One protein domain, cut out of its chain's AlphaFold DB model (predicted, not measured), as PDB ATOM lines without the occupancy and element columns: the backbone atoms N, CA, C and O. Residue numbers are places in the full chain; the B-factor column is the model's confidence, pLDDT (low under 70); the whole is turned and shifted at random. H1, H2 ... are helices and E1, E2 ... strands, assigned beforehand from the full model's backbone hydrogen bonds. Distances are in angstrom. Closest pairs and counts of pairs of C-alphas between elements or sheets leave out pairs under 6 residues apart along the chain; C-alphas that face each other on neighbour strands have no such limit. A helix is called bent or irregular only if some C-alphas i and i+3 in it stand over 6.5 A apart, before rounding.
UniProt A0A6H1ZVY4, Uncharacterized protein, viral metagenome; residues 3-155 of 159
ATOM      1  N   ILE A   3     196.035 247.239 340.307       97.31
ATOM      2  CA  ILE A   3     196.384 246.335 341.404       97.31
ATOM      3  C   ILE A   3     197.497 245.407 340.940       97.31
ATOM      4  O   ILE A   3     197.389 244.782 339.886       97.31
ATOM      5  N   ILE A   4     198.562 245.316 341.730       98.38
ATOM      6  CA  ILE A   4     199.651 244.367 341.492       98.38
ATOM      7  C   ILE A   4     199.361 243.074 342.243       98.38
ATOM      8  O   ILE A   4     199.029 243.114 343.424       98.38
ATOM      9  N   ILE A   5     199.513 241.942 341.566       98.25
ATOM     10  CA  ILE A   5     199.534 240.610 342.161       98.25
ATOM     11  C   ILE A   5     200.998 240.200 342.284       98.25
ATOM     12  O   ILE A   5     201.628 239.865 341.285       98.25
ATOM     13  N   ALA A   6     201.540 240.294 343.496       98.25
ATOM     14  CA  ALA A   6     202.954 240.089 343.791       98.25
ATOM     15  C   ALA A   6     203.170 238.741 344.496       98.25
ATOM     16  O   ALA A   6     202.688 238.576 345.615       98.25
ATOM     17  N   PRO A   7     203.867 237.764 343.895       97.94
ATOM     18  CA  PRO A   7     204.178 236.499 344.559       97.94
ATOM     19  C   PRO A   7     204.827 236.697 345.931       97.94
ATOM     20  O   PRO A   7     204.353 236.130 346.919       97.94
ATOM     21  N   HIS A   8     205.842 237.561 345.997       97.44
ATOM     22  CA  HIS A   8     206.597 237.874 347.204       97.44
ATOM     23  C   HIS A   8     206.653 239.385 347.461       97.44
ATOM     24  O   HIS A   8     206.478 240.192 346.546       97.44
ATOM     25  N   PRO A   9     206.917 239.809 348.714       97.25
ATOM     26  CA  PRO A   9     207.311 241.188 348.984       97.25
ATOM     27  C   PRO A   9     208.537 241.544 348.154       97.25
ATOM     28  O   PRO A   9     209.429 240.715 348.133       97.25
ATOM     29  N   ASP A  10     208.606 242.760 347.603       97.25
ATOM     30  CA  ASP A  10     209.620 243.316 346.681       97.25
ATOM     31  C   ASP A  10     209.314 243.211 345.184       97.25
ATOM     32  O   ASP A  10     209.680 244.138 344.445       97.25
ATOM     33  N   ASP A  11     208.571 242.193 344.747       97.94
ATOM     34  CA  ASP A  11     208.228 241.996 343.338       97.94
ATOM     35  C   ASP A  11     207.505 243.209 342.749       97.94
ATOM     36  O   ASP A  11     207.732 243.584 341.593       97.94
ATOM     37  N   GLU A  12     206.667 243.878 343.550       98.00
ATOM     38  CA  GLU A  12     205.921 245.053 343.114       98.00
ATOM     39  C   GLU A  12     206.848 246.227 342.774       98.00
ATOM     40  O   GLU A  12     206.626 246.951 341.802       98.00
ATOM     41  N   ILE A  13     207.931 246.403 343.537       97.62
ATOM     42  CA  ILE A  13     208.919 247.453 343.284       97.62
ATOM     43  C   ILE A  13     209.840 247.008 342.148       97.62
ATOM     44  O   ILE A  13     210.151 247.794 341.251       97.62
ATOM     45  N   ILE A  14     210.267 245.747 342.142       97.75
ATOM     46  CA  ILE A  14     211.159 245.222 341.110       97.75
ATOM     47  C   ILE A  14     210.506 245.306 339.727       97.75
ATOM     48  O   ILE A  14     211.150 245.789 338.797       97.75
ATOM     49  N   GLY A  15     209.243 244.906 339.586       97.50
ATOM     50  CA  GLY A  15     208.548 244.881 338.299       97.50
ATOM     51  C   GLY A  15     207.818 246.173 337.923       97.50
ATOM     52  O   GLY A  15     207.642 246.464 336.733       97.50
ATOM     53  N   CYS A  16     207.380 246.962 338.910       97.94
ATOM     54  CA  CYS A  16     206.415 248.047 338.694       97.94
ATOM     55  C   CYS A  16     206.756 249.377 339.391       97.94
ATOM     56  O   CYS A  16     205.879 250.243 339.498       97.94
ATOM     57  N   TYR A  17     207.997 249.603 339.832       97.69
ATOM     58  CA  TYR A  17     208.345 250.821 340.572       97.69
ATOM     59  C   TYR A  17     208.036 252.126 339.826       97.69
ATOM     60  O   TYR A  17     207.578 253.071 340.467       97.69
ATOM     61  N   GLU A  18     208.193 252.217 338.501       97.31
ATOM     62  CA  GLU A  18     207.817 253.445 337.778       97.31
ATOM     63  C   GLU A  18     206.320 253.768 337.874       97.31
ATOM     64  O   GLU A  18     205.940 254.939 337.958       97.31
ATOM     65  N   LEU A  19     205.464 252.741 337.893       97.38
ATOM     66  CA  LEU A  19     204.022 252.915 338.054       97.38
ATOM     67  C   LEU A  19     203.686 253.319 339.489       97.38
ATOM     68  O   LEU A  19     202.926 254.267 339.690       97.38
ATOM     69  N   ILE A  20     204.297 252.656 340.473       97.06
ATOM     70  CA  ILE A  20     204.103 252.965 341.892       97.06
ATOM     71  C   ILE A  20     204.561 254.397 342.192       97.06
ATOM     72  O   ILE A  20     203.798 255.211 342.706       97.06
ATOM     73  N   ASN A  21     205.787 254.744 341.804       95.12
ATOM     74  CA  ASN A  21     206.359 256.070 342.021       95.12
ATOM     75  C   ASN A  21     205.617 257.170 341.239       95.12
ATOM     76  O   ASN A  21     205.646 258.333 341.635       95.12
ATOM     77  N   GLY A  22     204.956 256.811 340.135       95.38
ATOM     78  CA  GLY A  22     204.080 257.697 339.374       95.38
ATOM     79  C   GLY A  22     202.667 257.849 339.947       95.38
ATOM     80  O   GLY A  22     201.860 258.533 339.322       95.38
ATOM     81  N   GLY A  23     202.343 257.202 341.074       95.69
ATOM     82  CA  GLY A  23     201.001 257.221 341.665       95.69
ATOM     83  C   GLY A  23     199.952 256.503 340.814       95.69
ATOM     84  O   GLY A  23     198.771 256.828 340.886       95.69
ATOM     85  N   LYS A  24     200.381 255.567 339.960       97.00
ATOM     86  CA  LYS A  24     199.505 254.815 339.052       97.00
ATOM     87  C   LYS A  24     199.061 253.478 339.625       97.00
ATOM     88  O   LYS A  24     198.322 252.793 338.939       97.00
ATOM     89  N   ILE A  25     199.525 253.081 340.804       97.69
ATOM     90  CA  ILE A  25     199.144 251.826 341.460       97.69
ATOM     91  C   ILE A  25     198.358 252.169 342.718       97.69
ATOM     92  O   ILE A  25     198.778 253.030 343.485       97.69
ATOM     93  N   ASP A  26     197.234 251.487 342.920       96.44
ATOM     94  CA  ASP A  26     196.343 251.702 344.063       96.44
ATOM     95  C   ASP A  26     196.589 250.687 345.186       96.44
ATOM     96  O   ASP A  26     196.317 250.963 346.358       96.44
ATOM     97  N   GLY A  27     197.094 249.497 344.851       96.50
ATOM     98  CA  GLY A  27     197.365 248.468 345.843       96.50
ATOM     99  C   GLY A  27     198.121 247.257 345.322       96.50
ATOM    100  O   GLY A  27     198.341 247.098 344.119       96.50
ATOM    101  N   VAL A  28     198.505 246.410 346.269       97.69
ATOM    102  CA  VAL A  28     199.246 245.168 346.046       97.69
ATOM    103  C   VAL A  28     198.552 244.037 346.797       97.69
ATOM    104  O   VAL A  28     198.217 244.177 347.975       97.69
ATOM    105  N   VAL A  29     198.330 242.923 346.113       97.62
ATOM    106  CA  VAL A  29     197.879 241.664 346.702       97.62
ATOM    107  C   VAL A  29     199.056 240.707 346.660       97.62
ATOM    108  O   VAL A  29     199.554 240.402 345.578       97.62
ATOM    109  N   TYR A  30     199.512 240.262 347.827       97.88
ATOM    110  CA  TYR A  30     200.652 239.359 347.912       97.88
ATOM    111  C   TYR A  30     200.213 237.903 347.962       97.88
ATOM    112  O   TYR A  30     199.307 237.571 348.725       97.88
ATOM    113  N   GLY A  31     200.882 237.043 347.195       96.06
ATOM    114  CA  GLY A  31     200.658 235.600 347.237       96.06
ATOM    115  C   GLY A  31     201.069 235.009 348.583       96.06
ATOM    116  O   GLY A  31     200.286 234.311 349.221       96.06
ATOM    117  N   GLU A  32     202.264 235.358 349.054       91.94
ATOM    118  CA  GLU A  32     202.748 234.977 350.376       91.94
ATOM    119  C   GLU A  32     203.572 236.108 351.002       91.94
ATOM    120  O   GLU A  32     204.286 236.844 350.321       91.94
ATOM    121  N   VAL A  33     203.493 236.249 352.327       93.50
ATOM    122  CA  VAL A  33     204.364 237.149 353.091       93.50
ATOM    123  C   VAL A  33     204.905 236.398 354.296       93.50
ATOM    124  O   VAL A  33     204.186 236.189 355.277       93.50
ATOM    125  N   ALA A  34     206.188 236.039 354.231       91.81
ATOM    126  CA  ALA A  34     206.910 235.467 355.359       91.81
ATOM    127  C   ALA A  34     206.874 236.410 356.576       91.81
ATOM    128  O   ALA A  34     206.872 237.640 356.442       91.81
ATOM    129  N   ASP A  35     206.836 235.836 357.780       90.56
ATOM    130  CA  ASP A  35     206.624 236.598 359.016       90.56
ATOM    131  C   ASP A  35     207.703 237.662 359.263       90.56
ATOM    132  O   ASP A  35     207.392 238.772 359.705       90.56
ATOM    133  N   ASP A  36     208.952 237.361 358.913       90.62
ATOM    134  CA  ASP A  36     210.095 238.267 359.016       90.62
ATOM    135  C   ASP A  36     210.036 239.441 358.020       90.62
ATOM    136  O   ASP A  36     210.622 240.496 358.279       90.62
ATOM    137  N   ARG A  37     209.251 239.321 356.941       94.94
ATOM    138  CA  ARG A  37     209.057 240.369 355.922       94.94
ATOM    139  C   ARG A  37     207.802 241.218 356.120       94.94
ATOM    140  O   ARG A  37     207.630 242.239 355.452       94.94
ATOM    141  N   ARG A  38     206.934 240.891 357.088       94.00
ATOM    142  CA  ARG A  38     205.699 241.663 357.355       94.00
ATOM    143  C   ARG A  38     205.961 243.132 357.690       94.00
ATOM    144  O   ARG A  38     205.163 243.997 357.331       94.00
ATOM    145  N   ASN A  39     207.050 243.425 358.400       95.38
ATOM    146  CA  ASN A  39     207.403 244.802 358.754       95.38
ATOM    147  C   ASN A  39     207.893 245.604 357.541       95.38
ATOM    148  O   ASN A  39     207.579 246.788 357.442       95.38
ATOM    149  N   GLU A  40     208.593 244.958 356.607       96.69
ATOM    150  CA  GLU A  40     209.025 245.565 355.343       96.69
ATOM    151  C   GLU A  40     207.810 245.942 354.482       96.69
ATOM    152  O   GLU A  40     207.673 247.089 354.058       96.69
ATOM    153  N   VAL A  41     206.842 245.028 354.347       95.56
ATOM    154  CA  VAL A  41     205.574 245.294 353.641       95.56
ATOM    155  C   VAL A  41     204.803 246.461 354.272       95.56
ATOM    156  O   VAL A  41     204.359 247.372 353.574       95.56
ATOM    157  N   LYS A  42     204.682 246.495 355.608       94.69
ATOM    158  CA  LYS A  42     204.050 247.626 356.318       94.69
ATOM    159  C   LYS A  42     204.748 248.952 356.027       94.69
ATOM    160  O   LYS A  42     204.077 249.976 355.892       94.69
ATOM    161  N   LEU A  43     206.077 248.943 355.935       95.31
ATOM    162  CA  LEU A  43     206.857 250.132 355.614       95.31
ATOM    163  C   LEU A  43     206.590 250.607 354.179       95.31
ATOM    164  O   LEU A  43     206.368 251.803 353.984       95.31
ATOM    165  N   VAL A  44     206.546 249.695 353.202       94.44
ATOM    166  CA  VAL A  44     206.171 249.998 351.808       94.44
ATOM    167  C   VAL A  44     204.804 250.670 351.745       94.44
ATOM    168  O   VAL A  44     204.684 251.775 351.214       94.44
ATOM    169  N   ILE A  45     203.794 250.053 352.364       92.38
ATOM    170  CA  ILE A  45     202.419 250.568 352.428       92.38
ATOM    171  C   ILE A  45     202.392 251.981 353.011       92.38
ATOM    172  O   ILE A  45     201.832 252.896 352.407       92.38
ATOM    173  N   ALA A  46     203.042 252.182 354.161       94.06
ATOM    174  CA  ALA A  46     203.065 253.473 354.838       94.06
ATOM    175  C   ALA A  46     203.778 254.560 354.017       94.06
ATOM    176  O   ALA A  46     203.400 255.729 354.088       94.06
ATOM    177  N   LYS A  47     204.812 254.201 353.247       94.88
ATOM    178  CA  LYS A  47     205.574 255.155 352.429       94.88
ATOM    179  C   LYS A  47     204.913 255.496 351.106       94.88
ATOM    180  O   LYS A  47     205.085 256.619 350.639       94.88
ATOM    181  N   LEU A  48     204.203 254.546 350.510       92.94
ATOM    182  CA  LEU A  48     203.633 254.692 349.171       92.94
ATOM    183  C   LEU A  48     202.128 254.965 349.191       92.94
ATOM    184  O   LEU A  48     201.567 255.295 348.154       92.94
ATOM    185  N   GLY A  49     201.474 254.860 350.353       93.38
ATOM    186  CA  GLY A  49     200.030 255.060 350.476       93.38
ATOM    187  C   GLY A  49     199.213 253.996 349.737       93.38
ATOM    188  O   GLY A  49     198.073 254.257 349.363       93.38
ATOM    189  N   LEU A  50     199.801 252.820 349.504       95.06
ATOM    190  CA  LEU A  50     199.168 251.718 348.783       95.06
ATOM    191  C   LEU A  50     198.218 250.938 349.688       95.06
ATOM    192  O   LEU A  50     198.442 250.809 350.890       95.06
ATOM    193  N   ARG A  51     197.180 250.346 349.099       95.12
ATOM    194  CA  ARG A  51     196.401 249.299 349.770       95.12
ATOM    195  C   ARG A  51     197.141 247.967 349.714       95.12
ATOM    196  O   ARG A  51     197.904 247.712 348.786       95.12
ATOM    197  N   PHE A  52     196.877 247.111 350.693       94.00
ATOM    198  CA  PHE A  52     197.496 245.796 350.807       94.00
ATOM    199  C   PHE A  52     196.471 244.732 351.166       94.00
ATOM    200  O   PHE A  52     195.611 244.966 352.018       94.00
ATOM    201  N   ALA A  53     196.629 243.560 350.561       95.56
ATOM    202  CA  ALA A  53     195.968 242.332 350.969       95.56
ATOM    203  C   ALA A  53     196.915 241.134 350.807       95.56
ATOM    204  O   ALA A  53     197.882 241.187 350.045       95.56
ATOM    205  N   LEU A  54     196.610 240.054 351.522       96.44
ATOM    206  CA  LEU A  54     197.125 238.726 351.202       96.44
ATOM    207  C   LEU A  54     196.115 238.031 350.302       96.44
ATOM    208  O   LEU A  54     194.911 238.239 350.461       96.44
ATOM    209  N   PHE A  55     196.613 237.223 349.379       96.31
ATOM    210  CA  PHE A  55     195.763 236.381 348.567       96.31
ATOM    211  C   PHE A  55     195.165 235.262 349.428       96.31
ATOM    212  O   PHE A  55     195.864 234.609 350.201       96.31
ATOM    213  N   ASP A  56     193.860 235.071 349.300       94.81
ATOM    214  CA  ASP A  56     193.048 234.104 350.036       94.81
ATOM    215  C   ASP A  56     192.037 233.421 349.099       94.81
ATOM    216  O   ASP A  56     191.943 233.755 347.916       94.81
ATOM    217  N   ASP A  57     191.264 232.471 349.627       91.81
ATOM    218  CA  ASP A  57     190.277 231.707 348.848       91.81
ATOM    219  C   ASP A  57     189.219 232.608 348.174       91.81
ATOM    220  O   ASP A  57     188.735 232.304 347.082       91.81
ATOM    221  N   ASP A  58     188.909 233.760 348.776       94.06
ATOM    222  CA  ASP A  58     187.930 234.724 348.262       94.06
ATOM    223  C   ASP A  58     188.531 235.721 347.256       94.06
ATOM    224  O   ASP A  58     187.807 236.503 346.627       94.06
ATOM    225  N   SER A  59     189.856 235.745 347.108       94.19
ATOM    226  CA  SER A  59     190.550 236.763 346.321       94.19
ATOM    227  C   SER A  59     190.173 236.696 344.847       94.19
ATOM    228  O   SER A  59     189.956 237.739 344.237       94.19
ATOM    229  N   TRP A  60     189.974 235.500 344.286       94.06
ATOM    230  CA  TRP A  60     189.523 235.358 342.899       94.06
ATOM    231  C   TRP A  60     188.158 235.999 342.652       94.06
ATOM    232  O   TRP A  60     188.006 236.753 341.692       94.06
ATOM    233  N   ALA A  61     187.181 235.758 343.531       93.12
ATOM    234  CA  ALA A  61     185.852 236.352 343.408       93.12
ATOM    235  C   ALA A  61     185.919 237.889 343.446       93.12
ATOM    236  O   ALA A  61     185.323 238.556 342.598       93.12
ATOM    237  N   LYS A  62     186.722 238.445 344.364       93.62
ATOM    238  CA  LYS A  62     186.970 239.894 344.458       93.62
ATOM    239  C   LYS A  62     187.635 240.438 343.191       93.62
ATOM    240  O   LYS A  62     187.238 241.491 342.703       93.62
ATOM    241  N   LEU A  63     188.628 239.734 342.638       92.50
ATOM    242  CA  LEU A  63     189.280 240.143 341.392       92.50
ATOM    243  C   LEU A  63     188.271 240.222 340.242       92.50
ATOM    244  O   LEU A  63     188.261 241.218 339.527       92.50
ATOM    245  N   TYR A  64     187.398 239.222 340.074       92.12
ATOM    246  CA  TYR A  64     186.347 239.260 339.047       92.12
ATOM    247  C   TYR A  64     185.409 240.461 339.207       92.12
ATOM    248  O   TYR A  64     185.169 241.169 338.233       92.12
ATOM    249  N   GLU A  65     184.941 240.746 340.427       92.12
ATOM    250  CA  GLU A  65     184.106 241.926 340.692       92.12
ATOM    251  C   GLU A  65     184.819 243.229 340.296       92.12
ATOM    252  O   GLU A  65     184.256 244.090 339.618       92.12
ATOM    253  N   LEU A  66     186.088 243.359 340.682       91.69
ATOM    254  CA  LEU A  66     186.924 244.516 340.375       91.69
ATOM    255  C   LEU A  66     187.210 244.645 338.867       91.69
ATOM    256  O   LEU A  66     187.279 245.756 338.339       91.69
ATOM    257  N   THR A  67     187.331 243.529 338.149       90.44
ATOM    258  CA  THR A  67     187.461 243.515 336.686       90.44
ATOM    259  C   THR A  67     186.218 244.049 335.988       90.44
ATOM    260  O   THR A  67     186.348 244.861 335.070       90.44
ATOM    261  N   GLU A  68     185.017 243.686 336.448       89.56
ATOM    262  CA  GLU A  68     183.764 244.233 335.905       89.56
ATOM    263  C   GLU A  68     183.647 245.752 336.128       89.56
ATOM    264  O   GLU A  68     183.019 246.463 335.344       89.56
ATOM    265  N   GLN A  69     184.339 246.282 337.140       91.69
ATOM    266  CA  GLN A  69     184.474 247.721 337.398       91.69
ATOM    267  C   GLN A  69     185.577 248.395 336.552       91.69
ATOM    268  O   GLN A  69     185.904 249.569 336.759       91.69
ATOM    269  N   GLY A  70     186.175 247.674 335.598       91.12
ATOM    270  CA  GLY A  70     187.176 248.193 334.663       91.12
ATOM    271  C   GLY A  70     188.563 248.387 335.278       91.12
ATOM    272  O   GLY A  70     189.291 249.299 334.881       91.12
ATOM    273  N   HIS A  71     188.920 247.603 336.294       93.00
ATOM    274  CA  HIS A  71     190.245 247.666 336.916       93.00
ATOM    275  C   HIS A  71     191.301 246.887 336.124       93.00
ATOM    276  O   HIS A  71     190.979 245.973 335.368       93.00
ATOM    277  N   THR A  72     192.563 247.290 336.282       95.94
ATOM    278  CA  THR A  72     193.712 246.664 335.616       95.94
ATOM    279  C   THR A  72     194.518 245.878 336.632       95.94
ATOM    280  O   THR A  72     194.818 246.386 337.721       95.94
ATOM    281  N   PHE A  73     194.922 244.673 336.250       97.19
ATOM    282  CA  PHE A  73     195.706 243.788 337.101       97.19
ATOM    283  C   PHE A  73     197.086 243.558 336.514       97.19
ATOM    284  O   PHE A  73     197.235 243.347 335.312       97.19
ATOM    285  N   TYR A  74     198.088 243.604 337.383       98.44
ATOM    286  CA  TYR A  74     199.476 243.374 337.032       98.44
ATOM    287  C   TYR A  74     199.904 242.033 337.615       98.44
ATOM    288  O   TYR A  74     200.037 241.923 338.828       98.44
ATOM    289  N   PHE A  75     200.103 241.029 336.765       98.44
ATOM    290  CA  PHE A  75     200.574 239.696 337.158       98.44
ATOM    291  C   PHE A  75     202.029 239.489 336.719       98.44
ATOM    292  O   PHE A  75     202.470 240.168 335.791       98.44
ATOM    293  N   PRO A  76     202.784 238.559 337.324       98.38
ATOM    294  CA  PRO A  76     204.085 238.161 336.797       98.38
ATOM    295  C   PRO A  76     203.967 237.583 335.383       98.38
ATOM    296  O   PRO A  76     202.942 237.012 335.019       98.38
ATOM    297  N   ASP A  77     205.019 237.694 334.582       97.69
ATOM    298  CA  ASP A  77     205.045 237.141 333.230       97.69
ATOM    299  C   ASP A  77     205.042 235.593 333.245       97.69
ATOM    300  O   ASP A  77     205.934 234.979 333.830       97.69
ATOM    301  N   PRO A  78     204.079 234.924 332.582       96.38
ATOM    302  CA  PRO A  78     203.995 233.458 332.587       96.38
ATOM    303  C   PRO A  78     205.089 232.750 331.768       96.38
ATOM    304  O   PRO A  78     205.328 231.558 331.965       96.38
ATOM    305  N   ILE A  79     205.738 233.444 330.831       96.12
ATOM    306  CA  ILE A  79     206.649 232.886 329.822       96.12
ATOM    307  C   ILE A  79     208.113 233.069 330.217       96.12
ATOM    308  O   ILE A  79     208.913 232.138 330.101       96.12
ATOM    309  N   PHE A  80     208.483 234.277 330.640       96.50
ATOM    310  CA  PHE A  80     209.880 234.649 330.850       96.50
ATOM    311  C   PHE A  80     210.315 234.588 332.313       96.50
ATOM    312  O   PHE A  80     211.513 234.685 332.577       96.50
ATOM    313  N   GLU A  81     209.409 234.397 333.268       97.25
ATOM    314  CA  GLU A  81     209.785 234.212 334.670       97.25
ATOM    315  C   GLU A  81     210.510 232.880 334.909       97.25
ATOM    316  O   GLU A  81     210.229 231.853 334.290       97.25
ATOM    317  N   THR A  82     211.469 232.891 335.836       94.94
ATOM    318  CA  THR A  82     212.277 231.706 336.172       94.94
ATOM    319  C   THR A  82     211.936 231.133 337.544       94.94
ATOM    320  O   THR A  82     212.070 229.921 337.745       94.94
ATOM    321  N   HIS A  83     211.463 231.965 338.476       95.75
ATOM    322  CA  HIS A  83     211.059 231.517 339.804       95.75
ATOM    323  C   HIS A  83     209.760 230.688 339.725       95.75
ATOM    324  O   HIS A  83     208.836 231.086 339.010       95.75
ATOM    325  N   PRO A  84     209.654 229.534 340.418       96.88
ATOM    326  CA  PRO A  84     208.443 228.709 340.411       96.88
ATOM    327  C   PRO A  84     207.170 229.482 340.767       96.88
ATOM    328  O   PRO A  84     206.202 229.417 340.014       96.88
ATOM    329  N   ASP A  85     207.204 230.274 341.839       97.31
ATOM    330  CA  ASP A  85     206.027 231.024 342.292       97.31
ATOM    331  C   ASP A  85     205.612 232.093 341.281       97.31
ATOM    332  O   ASP A  85     204.427 232.273 341.021       97.31
ATOM    333  N   HIS A  86     206.576 232.750 340.632       97.94
ATOM    334  CA  HIS A  86     206.278 233.766 339.625       97.94
ATOM    335  C   HIS A  86     205.622 233.135 338.402       97.94
ATOM    336  O   HIS A  86     204.634 233.657 337.900       97.94
ATOM    337  N   ARG A  87     206.107 231.965 337.963       97.62
ATOM    338  CA  ARG A  87     205.474 231.213 336.871       97.62
ATOM    339  C   ARG A  87     204.074 230.737 337.233       97.62
ATOM    340  O   ARG A  87     203.185 230.804 336.392       97.62
ATOM    341  N   MET A  88     203.868 230.274 338.466       97.75
ATOM    342  CA  MET A  88     202.547 229.870 338.946       97.75
ATOM    343  C   MET A  88     201.570 231.052 338.904       97.75
ATOM    344  O   MET A  88     200.521 230.954 338.274       97.75
ATOM    345  N   TRP A  89     201.934 232.184 339.508       98.19
ATOM    346  CA  TRP A  89     201.102 233.389 339.506       98.19
ATOM    347  C   TRP A  89     200.896 233.967 338.109       98.19
ATOM    348  O   TRP A  89     199.796 234.412 337.793       98.19
ATOM    349  N   GLY A  90     201.918 233.925 337.255       97.75
ATOM    350  CA  GLY A  90     201.794 234.329 335.860       97.75
ATOM    351  C   GLY A  90     200.830 233.439 335.084       97.75
ATOM    352  O   GLY A  90     200.009 233.951 334.330       97.75
ATOM    353  N   PHE A  91     200.866 232.122 335.303       97.31
ATOM    354  CA  PHE A  91     199.930 231.182 334.683       97.31
ATOM    355  C   PHE A  91     198.486 231.415 335.140       97.31
ATOM    356  O   PHE A  91     197.564 231.388 334.324       97.31
ATOM    357  N   GLU A  92     198.270 231.699 336.427       96.69
ATOM    358  CA  GLU A  92     196.944 232.099 336.909       96.69
ATOM    359  C   GLU A  92     196.506 233.446 336.309       96.69
ATOM    360  O   GLU A  92     195.356 233.588 335.896       96.69
ATOM    361  N   GLY A  93     197.427 234.402 336.160       96.19
ATOM    362  CA  GLY A  93     197.188 235.658 335.448       96.19
ATOM    363  C   GLY A  93     196.832 235.463 333.971       96.19
ATOM    364  O   GLY A  93     195.945 236.143 333.461       96.19
ATOM    365  N   GLU A  94     197.465 234.509 333.285       96.12
ATOM    366  CA  GLU A  94     197.124 234.126 331.910       96.12
ATOM    367  C   GLU A  94     195.708 233.558 331.825       96.12
ATOM    368  O   GLU A  94     194.912 234.021 331.004       96.12
ATOM    369  N   LYS A  95     195.372 232.572 332.670       94.69
ATOM    370  CA  LYS A  95     194.009 232.022 332.713       94.69
ATOM    371  C   LYS A  95     192.998 233.133 332.947       94.69
ATOM    372  O   LYS A  95     192.002 233.217 332.236       94.69
ATOM    373  N   TYR A  96     193.289 233.998 333.913       93.38
ATOM    374  CA  TYR A  96     192.447 235.126 334.263       93.38
ATOM    375  C   TYR A  96     192.254 236.092 333.086       93.38
ATOM    376  O   TYR A  96     191.123 236.479 332.783       93.38
ATOM    377  N   ALA A  97     193.333 236.433 332.375       93.81
ATOM    378  CA  ALA A  97     193.282 237.272 331.183       93.81
ATOM    379  C   ALA A  97     192.382 236.652 330.106       93.81
ATOM    380  O   ALA A  97     191.479 237.319 329.605       93.81
ATOM    381  N   ARG A  98     192.576 235.362 329.798       92.25
ATOM    382  CA  ARG A  98     191.787 234.634 328.789       92.25
ATOM    383  C   ARG A  98     190.316 234.499 329.169       92.25
ATOM    384  O   ARG A  98     189.458 234.616 328.308       92.25
ATOM    385  N   MET A  99     190.016 234.259 330.445       89.75
ATOM    386  CA  MET A  99     188.638 234.100 330.925       89.75
ATOM    387  C   MET A  99     187.850 235.405 330.920       89.75
ATOM    388  O   MET A  99     186.639 235.387 330.724       89.75
ATOM    389  N   THR A 100     188.520 236.519 331.208       87.75
ATOM    390  CA  THR A 100     187.849 237.815 331.326       87.75
ATOM    391  C   THR A 100     187.838 238.580 330.007       87.75
ATOM    392  O   THR A 100     186.908 239.347 329.778       87.75
ATOM    393  N   GLU A 101     188.837 238.369 329.142       82.38
ATOM    394  CA  GLU A 101     189.132 239.216 327.977       82.38
ATOM    395  C   GLU A 101     189.390 240.687 328.383       82.38
ATOM    396  O   GLU A 101     189.031 241.631 327.674       82.38
ATOM    397  N   LYS A 102     189.969 240.909 329.575       78.81
ATOM    398  CA  LYS A 102     190.134 242.246 330.188       78.81
ATOM    399  C   LYS A 102     191.598 242.609 330.432       78.81
ATOM    400  O   LYS A 102     192.525 241.867 330.119       78.81
ATOM    401  N   ASN A 103     191.791 243.813 330.978       83.88
ATOM    402  CA  ASN A 103     193.069 244.497 331.154       83.88
ATOM    403  C   ASN A 103     193.987 243.797 332.170       83.88
ATOM    404  O   ASN A 103     194.105 244.213 333.325       83.88
ATOM    405  N   VAL A 104     194.679 242.759 331.711       95.38
ATOM    406  CA  VAL A 104     195.822 242.170 332.407       95.38
ATOM    407  C   VAL A 104     197.109 242.660 331.756       95.38
ATOM    408  O   VAL A 104     197.265 242.630 330.535       95.38
ATOM    409  N   ILE A 105     198.035 243.128 332.586       97.44
ATOM    410  CA  ILE A 105     199.397 243.484 332.196       97.44
ATOM    411  C   ILE A 105     200.337 242.513 332.903       97.44
ATOM    412  O   ILE A 105     200.236 242.295 334.106       97.44
ATOM    413  N   PHE A 106     201.281 241.956 332.164       98.06
ATOM    414  CA  PHE A 106     202.281 241.051 332.702       98.06
ATOM    415  C   PHE A 106     203.571 241.817 332.970       98.06
ATOM    416  O   PHE A 106     204.173 242.352 332.039       98.06
ATOM    417  N   TYR A 107     203.981 241.920 334.232       98.50
ATOM    418  CA  TYR A 107     205.265 242.493 334.624       98.50
ATOM    419  C   TYR A 107     206.313 241.395 334.801       98.50
ATOM    420  O   TYR A 107     205.976 240.253 335.082       98.50
ATOM    421  N   SER A 108     207.593 241.740 334.684       97.75
ATOM    422  CA  SER A 108     208.674 240.783 334.914       97.75
ATOM    423  C   SER A 108     209.656 241.246 335.983       97.75
ATOM    424  O   SER A 108     210.065 242.408 336.035       97.75
ATOM    425  N   THR A 109     210.050 240.291 336.819       96.62
ATOM    426  CA  THR A 109     211.194 240.358 337.732       96.62
ATOM    427  C   THR A 109     212.442 239.718 337.111       96.62
ATOM    428  O   THR A 109     213.568 240.010 337.525       96.62
ATOM    429  N   ASN A 110     212.278 238.912 336.054       96.00
ATOM    430  CA  ASN A 110     213.385 238.466 335.220       96.00
ATOM    431  C   ASN A 110     213.858 239.585 334.279       96.00
ATOM    432  O   ASN A 110     213.361 239.781 333.169       96.00
ATOM    433  N   MET A 111     214.951 240.238 334.666       92.81
ATOM    434  CA  MET A 111     215.575 241.332 333.911       92.81
ATOM    435  C   MET A 111     216.269 240.902 332.600       92.81
ATOM    436  O   MET A 111     217.106 241.630 332.062       92.81
ATOM    437  N   ARG A 112     215.974 239.696 332.102       93.12
ATOM    438  CA  ARG A 112     216.353 239.193 330.774       93.12
ATOM    439  C   ARG A 112     215.158 239.067 329.824       93.12
ATOM    440  O   ARG A 112     215.365 238.642 328.689       93.12
ATOM    441  N   ALA A 113     213.941 239.396 330.265       95.19
ATOM    442  CA  ALA A 113     212.780 239.412 329.384       95.19
ATOM    443  C   ALA A 113     213.023 240.369 328.193       95.19
ATOM    444  O   ALA A 113     213.670 241.407 328.352       95.19
ATOM    445  N   PRO A 114     212.539 240.045 326.982       95.75
ATOM    446  CA  PRO A 114     212.922 240.761 325.760       95.75
ATOM    447  C   PRO A 114     212.391 242.200 325.683       95.75
ATOM    448  O   PRO A 114     212.848 242.979 324.851       95.75
ATOM    449  N   TYR A 115     211.434 242.554 326.538       95.69
ATOM    450  CA  TYR A 115     210.757 243.850 326.560       95.69
ATOM    451  C   TYR A 115     211.176 244.730 327.751       95.69
ATOM    452  O   TYR A 115     210.501 245.714 328.048       95.69
ATOM    453  N   VAL A 116     212.256 244.385 328.467       97.12
ATOM    454  CA  VAL A 116     212.734 245.219 329.578       97.12
ATOM    455  C   VAL A 116     213.252 246.569 329.086       97.12
ATOM    456  O   VAL A 116     213.912 246.676 328.050       97.12
ATOM    457  N   HIS A 117     213.013 247.610 329.874       97.44
ATOM    458  CA  HIS A 117     213.514 248.958 329.644       97.44
ATOM    459  C   HIS A 117     214.209 249.497 330.893       97.44
ATOM    460  O   HIS A 117     214.018 249.022 332.013       97.44
ATOM    461  N   LYS A 118     215.078 250.490 330.694       97.56
ATOM    462  CA  LYS A 118     215.859 251.089 331.778       97.56
ATOM    463  C   LYS A 118     214.998 252.046 332.601       97.56
ATOM    464  O   LYS A 118     214.450 253.002 332.056       97.56
ATOM    465  N   VAL A 119     214.990 251.857 333.917       96.25
ATOM    466  CA  VAL A 119     214.315 252.746 334.870       96.25
ATOM    467  C   VAL A 119     215.100 254.044 335.020       96.25
ATOM    468  O   VAL A 119     216.311 254.029 335.279       96.25
ATOM    469  N   THR A 120     214.418 255.186 334.905       92.50
ATOM    470  CA  THR A 120     215.058 256.504 335.036       92.50
ATOM    471  C   THR A 120     214.296 257.409 336.013       92.50
ATOM    472  O   THR A 120     213.144 257.740 335.747       92.50
ATOM    473  N   PRO A 121     214.917 257.879 337.119       91.75
ATOM    474  CA  PRO A 121     216.282 257.596 337.582       91.75
ATOM    475  C   PRO A 121     216.392 256.285 338.390       91.75
ATOM    476  O   PRO A 121     215.799 256.157 339.461       91.75
ATOM    477  N   CYS A 122     217.252 255.354 337.957       94.69
ATOM    478  CA  CYS A 122     217.478 254.066 338.636       94.69
ATOM    479  C   CYS A 122     218.002 254.191 340.080       94.69
ATOM    480  O   CYS A 122     217.668 253.371 340.932       94.69
ATOM    481  N   LYS A 123     218.768 255.250 340.395       96.44
ATOM    482  CA  LYS A 123     219.266 255.505 341.761       96.44
ATOM    483  C   LYS A 123     218.123 255.583 342.773       96.44
ATOM    484  O   LYS A 123     218.244 255.048 343.865       96.44
ATOM    485  N   ARG A 124     217.004 256.213 342.402       96.44
ATOM    486  CA  ARG A 124     215.855 256.371 343.301       96.44
ATOM    487  C   ARG A 124     215.194 255.024 343.600       96.44
ATOM    488  O   ARG A 124     214.864 254.776 344.751       96.44
ATOM    489  N   LYS A 125     215.078 254.147 342.594       97.56
ATOM    490  CA  LYS A 125     214.583 252.774 342.769       97.56
ATOM    491  C   LYS A 125     215.480 251.971 343.709       97.56
ATOM    492  O   LYS A 125     214.979 251.366 344.648       97.56
ATOM    493  N   ARG A 126     216.801 252.016 343.496       97.62
ATOM    494  CA  ARG A 126     217.775 251.328 344.357       97.62
ATOM    495  C   ARG A 126     217.694 251.804 345.803       97.62
ATOM    496  O   ARG A 126     217.525 250.987 346.697       97.62
ATOM    497  N   ASP A 127     217.802 253.115 346.017       97.31
ATOM    498  CA  ASP A 127     217.795 253.693 347.363       97.31
ATOM    499  C   ASP A 127     216.468 253.372 348.084       97.31
ATOM    500  O   ASP A 127     216.447 253.178 349.297       97.31
ATOM    501  N   PHE A 128     215.361 253.273 347.337       97.19
ATOM    502  CA  PHE A 128     214.068 252.878 347.883       97.19
ATOM    503  C   PHE A 128     214.008 251.387 348.251       97.19
ATOM    504  O   PHE A 128     213.607 251.082 349.369       97.19
ATOM    505  N   LEU A 129     214.460 250.482 347.372       97.19
ATOM    506  CA  LEU A 129     214.569 249.041 347.657       97.19
ATOM    507  C   LEU A 129     215.429 248.770 348.897       97.19
ATOM    508  O   LEU A 129     215.009 248.042 349.789       97.19
ATOM    509  N   GLU A 130     216.597 249.409 348.993       97.25
ATOM    510  CA  GLU A 130     217.489 249.280 350.153       97.25
ATOM    511  C   GLU A 130     216.844 249.764 351.453       97.25
ATOM    512  O   GLU A 130     217.125 249.223 352.523       97.25
ATOM    513  N   TYR A 131     215.988 250.782 351.367       97.12
ATOM    514  CA  TYR A 131     215.295 251.334 352.521       97.12
ATOM    515  C   TYR A 131     214.129 250.455 352.988       97.12
ATOM    516  O   TYR A 131     213.967 250.262 354.193       97.12
ATOM    517  N   VAL A 132     213.306 249.951 352.062       96.88
ATOM    518  CA  VAL A 132     212.069 249.233 352.416       96.88
ATOM    519  C   VAL A 132     212.233 247.720 352.520       96.88
ATOM    520  O   VAL A 132     211.516 247.111 353.305       96.88
ATOM    521  N   TYR A 133     213.200 247.136 351.810       97.38
ATOM    522  CA  TYR A 133     213.494 245.699 351.800       97.38
ATOM    523  C   TYR A 133     214.965 245.399 352.144       97.38
ATOM    524  O   TYR A 133     215.665 244.722 351.387       97.38
ATOM    525  N   PRO A 134     215.494 245.878 353.285       97.00
ATOM    526  CA  PRO A 134     216.893 245.647 353.643       97.00
ATOM    527  C   PRO A 134     217.256 244.157 353.756       97.00
ATOM    528  O   PRO A 134     218.422 243.812 353.541       97.00
ATOM    529  N   SER A 135     216.295 243.265 354.042       96.62
ATOM    530  CA  SER A 135     216.536 241.814 354.084       96.62
ATOM    531  C   SER A 135     217.004 241.244 352.738       96.62
ATOM    532  O   SER A 135     217.783 240.291 352.710       96.62
ATOM    533  N   GLN A 136     216.613 241.877 351.629       96.19
ATOM    534  CA  GLN A 136     216.902 241.431 350.263       96.19
ATOM    535  C   GLN A 136     218.105 242.141 349.638       96.19
ATOM    536  O   GLN A 136     218.443 241.903 348.481       96.19
ATOM    537  N   LYS A 137     218.836 242.954 350.415       96.00
ATOM    538  CA  LYS A 137     219.960 243.766 349.923       96.00
ATOM    539  C   LYS A 137     220.983 242.988 349.094       96.00
ATOM    540  O   LYS A 137     221.422 243.449 348.042       96.00
ATOM    541  N   LYS A 138     221.326 241.779 349.544       96.75
ATOM    542  CA  LYS A 138     222.292 240.909 348.857       96.75
ATOM    543  C   LYS A 138     221.871 240.580 347.422       96.75
ATOM    544  O   LYS A 138     222.735 240.396 346.571       96.75
ATOM    545  N   MET A 139     220.569 240.511 347.142       94.50
ATOM    546  CA  MET A 139     220.046 240.183 345.818       94.50
ATOM    547  C   MET A 139     220.474 241.225 344.779       94.50
ATOM    548  O   MET A 139     221.049 240.863 343.755       94.50
ATOM    549  N   TRP A 140     220.280 242.515 345.058       94.00
ATOM    550  CA  TRP A 140     220.680 243.580 344.133       94.00
ATOM    551  C   TRP A 140     222.135 244.041 344.269       94.00
ATOM    552  O   TRP A 140     222.647 244.705 343.366       94.00
ATOM    553  N   GLU A 141     222.831 243.671 345.346       95.19
ATOM    554  CA  GLU A 141     224.298 243.734 345.382       95.19
ATOM    555  C   GLU A 141     224.916 242.746 344.382       95.19
ATOM    556  O   GLU A 141     225.868 243.096 343.683       95.19
ATOM    557  N   ASN A 142     224.340 241.544 344.273       96.19
ATOM    558  CA  ASN A 142     224.783 240.515 343.332       96.19
ATOM    559  C   ASN A 142     224.310 240.778 341.897       96.19
ATOM    560  O   ASN A 142     225.033 240.479 340.947       96.19
ATOM    561  N   ASP A 143     223.109 241.335 341.725       96.19
ATOM    562  CA  ASP A 143     222.552 241.650 340.414       96.19
ATOM    563  C   ASP A 143     221.873 243.022 340.391       96.19
ATOM    564  O   ASP A 143     220.705 243.199 340.735       96.19
ATOM    565  N   GLN A 144     222.601 244.022 339.904       96.81
ATOM    566  CA  GLN A 144     222.103 245.396 339.835       96.81
ATOM    567  C   GLN A 144     220.895 245.563 338.907       96.81
ATOM    568  O   GLN A 144     220.201 246.580 338.968       96.81
ATOM    569  N   ARG A 145     220.615 244.584 338.036       97.12
ATOM    570  CA  ARG A 145     219.519 244.689 337.070       97.12
ATOM    571  C   ARG A 145     218.166 244.897 337.746       97.12
ATOM    572  O   ARG A 145     217.361 245.633 337.187       97.12
ATOM    573  N   TYR A 146     217.967 244.372 338.960       96.88
ATOM    574  CA  TYR A 146     216.729 244.528 339.736       96.88
ATOM    575  C   TYR A 146     216.316 245.988 339.983       96.88
ATOM    576  O   TYR A 146     215.126 246.279 340.080       96.88
ATOM    577  N   PHE A 147     217.267 246.930 340.045       96.88
ATOM    578  CA  PHE A 147     216.958 248.363 340.155       96.88
ATOM    579  C   PHE A 147     217.275 249.171 338.891       96.88
ATOM    580  O   PHE A 147     216.933 250.353 338.818       96.88
ATOM    581  N   LEU A 148     217.948 248.574 337.906       97.62
ATOM    582  CA  LEU A 148     218.263 249.237 336.639       97.62
ATOM    583  C   LEU A 148     217.143 249.094 335.612       97.62
ATOM    584  O   LEU A 148     216.986 249.996 334.787       97.62
ATOM    585  N   PHE A 149     216.394 247.994 335.652       98.00
ATOM    586  CA  PHE A 149     215.406 247.653 334.639       98.00
ATOM    587  C   PHE A 149     214.048 247.306 335.254       98.00
ATOM    588  O   PHE A 149     213.939 247.013 336.447       98.00
ATOM    589  N   GLU A 150     213.028 247.404 334.410       97.62
ATOM    590  CA  GLU A 150     211.661 246.911 334.591       97.62
ATOM    591  C   GLU A 150     211.194 246.347 333.254       97.62
ATOM    592  O   GLU A 150     211.692 246.753 332.208       97.62
ATOM    593  N   GLY A 151     210.229 245.437 333.265       96.88
ATOM    594  CA  GLY A 151     209.598 244.953 332.045       96.88
ATOM    595  C   GLY A 151     208.113 244.770 332.271       96.88
ATOM    596  O   GLY A 151     207.716 244.220 333.296       96.88
ATOM    597  N   ARG A 152     207.299 245.236 331.322       96.75
ATOM    598  CA  ARG A 152     205.851 245.016 331.302       96.75
ATOM    599  C   ARG A 152     205.385 244.782 329.870       96.75
ATOM    600  O   ARG A 152     205.803 245.513 328.974       96.75
ATOM    601  N   CYS A 153     204.493 243.822 329.666       95.44
ATOM    602  CA  CYS A 153     203.843 243.573 328.387       95.44
ATOM    603  C   CYS A 153     202.335 243.369 328.566       95.44
ATOM    604  O   CYS A 153     201.858 243.024 329.644       95.44
ATOM    605  N   GLN A 154     201.577 243.614 327.504       94.06
ATOM    606  CA  GLN A 154     200.153 243.316 327.441       94.06
ATOM    607  C   GLN A 154     199.926 242.420 326.232       94.06
ATOM    608  O   GLN A 154     200.440 242.701 325.146       94.06
ATOM    609  N   TRP A 155     199.186 241.337 326.423       90.75
ATOM    610  CA  TRP A 155     198.814 240.454 325.327       90.75
ATOM    611  C   TRP A 155     197.584 241.033 324.632       90.75
ATOM    612  O   TRP A 155     196.602 241.372 325.286       90.75
TER     613      TRP A 155
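AT A GLANCE: This is residues 3 to 155 of the 159 residues of an uncharacterized protein of viral metagenome (UniProt A0A6H1ZVY4). A strongly twisted sheet of seven strands runs through the middle, with H3 and H4 on one face and H1 and H2 on the other, making three layers, and the sheet curls round H1. H5 and H6 are off the sheet at one end of the domain, where H5 packs on H2 and on the short H7. The printed part has 153 residues, with seven named helices and seven named strands in the order E1 H1 E2 H2 E3 H3 E4 H4 E5 E6 H5 H6 H7 E7; the class is mixed, helices and strands. The sheet is mixed, in the order E3 E2 E1 E4 E5 E7 E6. The whole is compact, with a radius of gyration of the C-alphas of 14.5 A and spans of 39 by 33 by 28 A.

IN THESE COORDINATES: E1, residues 3 to 6, begins at C-alpha 3 (196.384, 246.335, 341.404). H1 is residues 11 to 21, E2 27 to 30, H2 35 to 48 with 20.8 A, E3 51 to 54, H3 59 to 68 and E4 72 to 76. H4, residues 84 to 100, is 24.3 A long and begins at C-alpha 84 (208.443, 228.709, 340.411). E5 is residues 104 to 108, E6 116 to 118, H5 122 to 132 with 15.6 A, H6 134 to 142 and H7 145 to 148. E7, residues 149 to 153, ends at C-alpha 153 (203.843, 243.573, 328.387). H1, H2 and H6 are irregular: C-alphas 15 and 18 are 8.6 A apart, 36 and 39 7.1 A, 135 and 138 7.8 A.

HOW THE PARTS SIT: E1 is parallel to E2 (N 6 and O 29, 2.9 A) and to E4 (N 5 and O 74, 2.8 A), within hydrogen-bond range. Within that range too are N 30 and O 53, 2.9 A, between parallel E2 and E3, and N 107 and O 75, 2.8 A, between parallel E4 and E5. E7 is antiparallel to E5, with N 108 and O 151 at 2.8 A, and to E6, with N 117 and O 150 at 2.8 A. E1 H1 E2, E2 H2 E3 and E4 H4 E5 are strand-helix-strand units, parallel neighbour strands with a helix between, and E3 H3 E4 is a split one, with E2 and E1 between its strands; their crossovers are right-handed. H4 is over E4 and E5 at a height over the sheet of 8.6 A. H5 touches H2, whose residues 40 to 44 alone take part, with C-alphas 40 and 132 closest at 5.6 A. H5 and H6 touch only at the corner, and only just, with 3 pairs of C-alphas within 8 A. H7 only grazes the sheet. Every O i to N i+4 pair is within range in H3, H4 and H5, against 5 of 7 in H1, 8 of 10 in H2 and 2 of 5 in H6, which has 5 of 6 O i to N i+3 pairs; H7 is too short for an i+4 pair.

THE WHOLE: The C-alphas farthest apart, of Glu 68 and Asn 142, are 41.9 A apart. The printed part has no cut and no long link. Mean pLDDT of the printed part is 95.4, and no printed residue is under 70.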